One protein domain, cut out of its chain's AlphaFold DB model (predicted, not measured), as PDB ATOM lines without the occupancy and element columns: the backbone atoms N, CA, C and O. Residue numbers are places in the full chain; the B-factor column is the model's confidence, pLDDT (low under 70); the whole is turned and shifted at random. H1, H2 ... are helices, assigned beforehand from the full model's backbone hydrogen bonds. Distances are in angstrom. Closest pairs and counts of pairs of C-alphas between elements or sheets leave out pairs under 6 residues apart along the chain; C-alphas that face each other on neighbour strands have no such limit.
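What this domain is: This is residues 1 to 51 of the 62 residues of the protein "ClpS domain-containing protein" of Verrucomicrobiales bacterium (UniProt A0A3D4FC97). Three short helices stand round an open triangle: H1 is the one that meets both others, H2 crosses it steeply with Ala 19 close to Thr 5 of H1, and H3 reaches H1 near Val 11 with residues 45 to 49 alone. Residues 30 to 38 bridge the open side as an unnamed stretch from the end of H2 to the beginning of H3, two helices that are apart. The printed part has 51 residues with three named helices, H1, H2 and H3 in that order along the chain, and no named strand; the class is all helix, with 38 of the 51 residues in helices. The whole is compact, with a radius of gyration of the C-alphas of 10.6 A, and the C-alphas span 27 by 21 by 18 A.

Where its parts are: The chain's first residue is Met 1, and H1 follows as residues 2 to 12, from C-alpha 2 at (175.517, 253.180, 262.890) to C-alpha 12, 15.4 A in length. After residues 13 to 15 comes H2, residues 16 to 29, the longest helix by residues; its C-alpha 16 is at (169.954, 260.385, 266.392) and it measures 19.5 A from first to last C-alpha. Residues 30 to 38 lead to H3, residues 39 to 51, which measures 18.4 A and ends with C-alpha 51 at (173.754, 242.964, 276.621).

How they stand to each other: H1 touches both of the other helices. It touches H2 with 13 pairs of C-alphas within 8 A, the closest being those of Thr 5 and Ala 19, 4.9 A apart. H1 and H2 run opposite ways at a steep tilt of 63 degrees, with centres 10.1 A apart. H1 touches H3 with 4 pairs of C-alphas within 8 A, and H3 touches H1 with residues 45 to 49 alone; the closest C-alphas are those of Val 11 and Gln 48, 6.9 A apart. H1 and H3 run opposite ways at a shallow tilt of 34.6 degrees, only just short of steep, with centres 13.9 A apart. H2 and H3 are apart, although they follow each other in the chain. In the backbones of H1, H2 and H3, every O i to N i+4 pair is within hydrogen-bond range.

The domain as a whole: The two C-alphas farthest apart are those of Glu 28 and Glu 40, at 28.6 A, and those of Met 1 and Cys 51, the first and last printed residues, are 17.8 A apart. The printed part has no cut. The link from H1 to H2 is tight, with 3 residues, and the link from H2 to H3 is short, with 9 residues. The mean pLDDT of the printed part is 93.0, and residue 1 is the one printed residue under 70.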
ATOM      1  N   MET A   1     179.763 254.931 263.154       67.69
ATOM      2  CA  MET A   1     179.310 253.567 263.504       67.69
ATOM      3  C   MET A   1     177.811 253.570 263.789       67.69
ATOM      4  O   MET A   1     177.406 253.967 264.873       67.69
ATOM      5  N   ASP A   2     176.994 253.140 262.820       87.50
ATOM      6  CA  ASP A   2     175.517 253.180 262.890       87.50
ATOM      7  C   ASP A   2     174.937 252.317 264.031       87.50
ATOM      8  O   ASP A   2     174.051 252.755 264.761       87.50
ATOM      9  N   TYR A   3     175.533 251.144 264.286       93.62
ATOM     10  CA  TYR A   3     175.111 250.233 265.359       93.62
ATOM     11  C   TYR A   3     175.172 250.871 266.753       93.62
ATOM     12  O   TYR A   3     174.196 250.844 267.496       93.62
ATOM     13  N   VAL A   4     176.298 251.499 267.101       93.19
ATOM     14  CA  VAL A   4     176.484 252.142 268.413       93.19
ATOM     15  C   VAL A   4     175.503 253.304 268.578       93.19
ATOM     16  O   VAL A   4     174.869 253.445 269.622       93.19
ATOM     17  N   THR A   5     175.304 254.088 267.516       95.31
ATOM     18  CA  THR A   5     174.298 255.152 267.481       95.31
ATOM     19  C   THR A   5     172.881 254.600 267.671       95.31
ATOM     20  O   THR A   5     172.098 255.202 268.400       95.31
ATOM     21  N   HIS A   6     172.535 253.453 267.082       95.25
ATOM     22  CA  HIS A   6     171.238 252.806 267.304       95.25
ATOM     23  C   HIS A   6     171.075 252.316 268.749       95.25
ATOM     24  O   HIS A   6     170.048 252.571 269.378       95.25
ATOM     25  N   VAL A   7     172.095 251.665 269.314       95.38
ATOM     26  CA  VAL A   7     172.054 251.185 270.702       95.38
ATOM     27  C   VAL A   7     171.901 252.350 271.680       95.38
ATOM     28  O   VAL A   7     171.079 252.272 272.589       95.38
ATOM     29  N   PHE A   8     172.596 253.469 271.462       95.00
ATOM     30  CA  PHE A   8     172.434 254.663 272.296       95.00
ATOM     31  C   PHE A   8     171.015 255.239 272.229       95.00
ATOM     32  O   PHE A   8     170.466 255.634 273.257       95.00
ATOM     33  N   GLN A   9     170.378 255.227 271.055       95.44
ATOM     34  CA  GLN A   9     168.969 255.614 270.934       95.44
ATOM     35  C   GLN A   9     168.054 254.660 271.713       95.44
ATOM     36  O   GLN A   9     167.150 255.111 272.409       95.44
ATOM     37  N   LYS A  10     168.293 253.344 271.646       94.94
ATOM     38  CA  LYS A  10     167.464 252.335 272.327       94.94
ATOM     39  C   LYS A  10     167.629 252.340 273.849       94.94
ATOM     40  O   LYS A  10     166.636 252.180 274.549       94.94
ATOM     41  N   VAL A  11     168.853 252.508 274.345       93.88
ATOM     42  CA  VAL A  11     169.170 252.451 275.782       93.88
ATOM     43  C   VAL A  11     168.833 253.767 276.480       93.88
ATOM     44  O   VAL A  11     168.236 253.754 277.554       93.88
ATOM     45  N   PHE A  12     169.169 254.905 275.866       92.75
ATOM     46  CA  PHE A  12     169.009 256.218 276.497       92.75
ATOM     47  C   PHE A  12     167.820 257.031 275.973       92.75
ATOM     48  O   PHE A  12     167.550 258.112 276.493       92.75
ATOM     49  N   GLY A  13     167.122 256.561 274.934       93.62
ATOM     50  CA  GLY A  13     166.022 257.309 274.318       93.62
ATOM     51  C   GLY A  13     166.477 258.600 273.630       93.62
ATOM     52  O   GLY A  13     165.700 259.543 273.503       93.62
ATOM     53  N   TRP A  14     167.749 258.692 273.244       94.94
ATOM     54  CA  TRP A  14     168.304 259.897 272.632       94.94
ATOM     55  C   TRP A  14     167.862 260.074 271.183       94.94
ATOM     56  O   TRP A  14     167.603 259.110 270.473       94.94
ATOM     57  N   SER A  15     167.860 261.322 270.717       95.56
ATOM     58  CA  SER A  15     167.764 261.635 269.292       95.56
ATOM     59  C   SER A  15     169.013 261.156 268.545       95.56
ATOM     60  O   SER A  15     170.114 261.145 269.108       95.56
ATOM     61  N   GLN A  16     168.859 260.833 267.257       93.06
ATOM     62  CA  GLN A  16     169.954 260.385 266.392       93.06
ATOM     63  C   GLN A  16     171.168 261.320 266.454       93.06
ATOM     64  O   GLN A  16     172.288 260.841 266.577       93.06
ATOM     65  N   GLU A  17     170.969 262.640 266.441       94.81
ATOM     66  CA  GLU A  17     172.063 263.619 266.489       94.81
ATOM     67  C   GLU A  17     172.911 263.505 267.763       94.81
ATOM     68  O   GLU A  17     174.143 263.527 267.708       94.81
ATOM     69  N   ARG A  18     172.265 263.331 268.923       94.75
ATOM     70  CA  ARG A  18     172.954 263.181 270.212       94.75
ATOM     71  C   ARG A  18     173.686 261.845 270.284       94.75
ATOM     72  O   ARG A  18     174.855 261.807 270.660       94.75
ATOM     73  N   ALA A  19     173.019 260.764 269.890       95.56
ATOM     74  CA  ALA A  19     173.620 259.438 269.844       95.56
ATOM     75  C   ALA A  19     174.796 259.370 268.853       95.56
ATOM     76  O   ALA A  19     175.803 258.719 269.127       95.56
ATOM     77  N   HIS A  20     174.697 260.069 267.724       95.12
ATOM     78  CA  HIS A  20     175.760 260.160 266.733       95.12
ATOM     79  C   HIS A  20     176.973 260.913 267.283       95.12
ATOM     80  O   HIS A  20     178.092 260.432 267.143       95.12
ATOM     81  N   ARG A  21     176.756 262.030 267.988       95.31
ATOM     82  CA  ARG A  21     177.832 262.793 268.634       95.31
ATOM     83  C   ARG A  21     178.621 261.954 269.640       95.31
ATOM     84  O   ARG A  21     179.840 261.904 269.554       95.31
ATOM     85  N   HIS A  22     177.937 261.261 270.552       94.94
ATOM     86  CA  HIS A  22     178.611 260.400 271.531       94.94
ATOM     87  C   HIS A  22     179.306 259.206 270.876       94.94
ATOM     88  O   HIS A  22     180.386 258.808 271.293       94.94
ATOM     89  N   MET A  23     178.713 258.637 269.825       94.94
ATOM     90  CA  MET A  23     179.367 257.578 269.065       94.94
ATOM     91  C   MET A  23     180.658 258.075 268.405       94.94
ATOM     92  O   MET A  23     181.662 257.366 268.464       94.94
ATOM     93  N   LEU A  24     180.650 259.273 267.808       95.56
ATOM     94  CA  LEU A  24     181.855 259.884 267.243       95.56
ATOM     95  C   LEU A  24     182.923 260.088 268.316       95.56
ATOM     96  O   LEU A  24     184.068 259.721 268.096       95.56
ATOM     97  N   GLU A  25     182.538 260.562 269.501       94.56
ATOM     98  CA  GLU A  25     183.463 260.715 270.624       94.56
ATOM     99  C   GLU A  25     184.106 259.376 271.028       94.56
ATOM    100  O   GLU A  25     185.325 259.298 271.158       94.56
ATOM    101  N   VAL A  26     183.330 258.288 271.109       94.00
ATOM    102  CA  VAL A  26     183.886 256.937 271.328       94.00
ATOM    103  C   VAL A  26     184.819 256.521 270.189       94.00
ATOM    104  O   VAL A  26     185.850 255.902 270.440       94.00
ATOM    105  N   HIS A  27     184.475 256.838 268.941       91.75
ATOM    106  CA  HIS A  27     185.269 256.455 267.777       91.75
ATOM    107  C   HIS A  27     186.613 257.193 267.705       91.75
ATOM    108  O   HIS A  27     187.623 256.573 267.384       91.75
ATOM    109  N   GLU A  28     186.630 258.489 268.013       94.31
ATOM    110  CA  GLU A  28     187.824 259.332 267.919       94.31
ATOM    111  C   GLU A  28     188.673 259.300 269.195       94.31
ATOM    112  O   GLU A  28     189.899 259.250 269.123       94.31
ATOM    113  N   GLN A  29     188.036 259.316 270.369       93.12
ATOM    114  CA  GLN A  29     188.710 259.426 271.670       93.12
ATOM    115  C   GLN A  29     188.828 258.078 272.398       93.12
ATOM    116  O   GLN A  29     189.458 257.989 273.452       93.12
ATOM    117  N   GLY A  30     188.198 257.022 271.873       90.94
ATOM    118  CA  GLY A  30     188.174 255.684 272.468       90.94
ATOM    119  C   GLY A  30     187.195 255.522 273.639       90.94
ATOM    120  O   GLY A  30     186.927 254.396 274.055       90.94
ATOM    121  N   LYS A  31     186.641 256.618 274.172       91.62
ATOM    122  CA  LYS A  31     185.650 256.621 275.257       91.62
ATOM    123  C   LYS A  31     184.765 257.865 275.190       91.62
ATOM    124  O   LYS A  31     185.183 258.883 274.659       91.62
ATOM    125  N   SER A  32     183.567 257.784 275.764       94.00
ATOM    126  CA  SER A  32     182.648 258.919 275.903       94.00
ATOM    127  C   SER A  32     181.891 258.826 277.222       94.00
ATOM    128  O   SER A  32     181.526 257.730 277.656       94.00
ATOM    129  N   ILE A  33     181.636 259.973 277.852       92.94
ATOM    130  CA  ILE A  33     180.786 260.050 279.044       92.94
ATOM    131  C   ILE A  33     179.335 260.159 278.576       92.94
ATOM    132  O   ILE A  33     178.912 261.189 278.054       92.94
ATOM    133  N   LEU A  34     178.565 259.087 278.772       91.38
ATOM    134  CA  LEU A  34     177.186 259.008 278.286       91.38
ATOM    135  C   LEU A  34     176.188 259.667 279.250       91.38
ATOM    136  O   LEU A  34     175.366 260.484 278.838       91.38
ATOM    137  N   MET A  35     176.254 259.315 280.537       88.75
ATOM    138  CA  MET A  35     175.329 259.770 281.583       88.75
ATOM    139  C   MET A  35     176.070 259.914 282.916       88.75
ATOM    140  O   MET A  35     176.995 259.154 283.198       88.75
ATOM    141  N   ARG A  36     175.628 260.865 283.745       89.94
ATOM    142  CA  ARG A  36     176.074 261.052 285.132       89.94
ATOM    143  C   ARG A  36     174.853 260.949 286.038       89.94
ATOM    144  O   ARG A  36     174.129 261.921 286.196       89.94
ATOM    145  N   GLU A  37     174.599 259.759 286.565       88.88
ATOM    146  CA  GLU A  37     173.433 259.462 287.406       88.88
ATOM    147  C   GLU A  37     173.875 258.723 288.679       88.88
ATOM    148  O   GLU A  37     175.048 258.381 288.838       88.88
ATOM    149  N   SER A  38     172.927 258.450 289.579       91.94
ATOM    150  CA  SER A  38     173.142 257.577 290.739       91.94
ATOM    151  C   SER A  38     173.701 256.211 290.331       91.94
ATOM    152  O   SER A  38     173.371 255.700 289.257       91.94
ATOM    153  N   LEU A  39     174.474 255.592 291.229       89.81
ATOM    154  CA  LEU A  39     175.116 254.290 291.019       89.81
ATOM    155  C   LEU A  39     174.152 253.242 290.437       89.81
ATOM    156  O   LEU A  39     174.446 252.669 289.396       89.81
ATOM    157  N   GLU A  40     172.965 253.096 291.031       92.81
ATOM    158  CA  GLU A  40     171.952 252.112 290.615       92.81
ATOM    159  C   GLU A  40     171.539 252.263 289.141       92.81
ATOM    160  O   GLU A  40     171.464 251.292 288.386       92.81
ATOM    161  N   LYS A  41     171.296 253.502 288.698       90.94
ATOM    162  CA  LYS A  41     170.936 253.791 287.302       90.94
ATOM    163  C   LYS A  41     172.119 253.567 286.372       90.94
ATOM    164  O   LYS A  41     171.946 253.073 285.261       90.94
ATOM    165  N   ALA A  42     173.309 253.950 286.815       91.81
ATOM    166  CA  ALA A  42     174.520 253.795 286.034       91.81
ATOM    167  C   ALA A  42     174.836 252.302 285.804       91.81
ATOM    168  O   ALA A  42     175.105 251.905 284.668       91.81
ATOM    169  N   GLU A  43     174.717 251.463 286.837       93.56
ATOM    170  CA  GLU A  43     174.841 250.000 286.745       93.56
ATOM    171  C   GLU A  43     173.828 249.404 285.769       93.56
ATOM    172  O   GLU A  43     174.191 248.594 284.914       93.56
ATOM    173  N   HIS A  44     172.577 249.864 285.831       94.38
ATOM    174  CA  HIS A  44     171.544 249.435 284.898       94.38
ATOM    175  C   HIS A  44     171.923 249.738 283.437       94.38
ATOM    176  O   HIS A  44     171.846 248.852 282.584       94.38
ATOM    177  N   TYR A  45     172.399 250.952 283.139       94.25
ATOM    178  CA  TYR A  45     172.824 251.310 281.782       94.25
ATOM    179  C   TYR A  45     174.030 250.502 281.298       94.25
ATOM    180  O   TYR A  45     174.054 250.082 280.142       94.25
ATOM    181  N   VAL A  46     175.013 250.251 282.164       94.06
ATOM    182  CA  VAL A  46     176.180 249.423 281.819       94.06
ATOM    183  C   VAL A  46     175.744 248.011 281.468       94.06
ATOM    184  O   VAL A  46     176.127 247.510 280.413       94.06
ATOM    185  N   HIS A  47     174.869 247.413 282.278       94.75
ATOM    186  CA  HIS A  47     174.330 246.087 282.000       94.75
ATOM    187  C   HIS A  47     173.575 246.048 280.659       94.75
ATOM    188  O   HIS A  47     173.788 245.144 279.850       94.75
ATOM    189  N   GLN A  48     172.739 247.054 280.370       95.31
ATOM    190  CA  GLN A  48     172.052 247.151 279.079       95.31
ATOM    191  C   GLN A  48     173.038 247.238 277.905       95.31
ATOM    192  O   GLN A  48     172.873 246.523 276.919       95.31
ATOM    193  N   LEU A  49     174.073 248.077 278.003       95.00
ATOM    194  CA  LEU A  49     175.094 248.213 276.960       95.00
ATOM    195  C   LEU A  49     175.884 246.909 276.761       95.00
ATOM    196  O   LEU A  49     176.112 246.505 275.619       95.00
ATOM    197  N   GLN A  50     176.219 246.207 277.843       94.44
ATOM    198  CA  GLN A  50     176.886 244.904 277.790       94.44
ATOM    199  C   GLN A  50     176.009 243.819 277.148       94.44
ATOM    200  O   GLN A  50     176.528 243.005 276.387       94.44
ATOM    201  N   CYS A  51     174.685 243.836 277.356       95.25
ATOM    202  CA  CYS A  51     173.754 242.964 276.621       95.25
ATOM    203  C   CYS A  51     173.787 243.207 275.101       95.25
ATOM    204  O   CYS A  51     173.557 242.283 274.324       95.25
TER     205      CYS A  51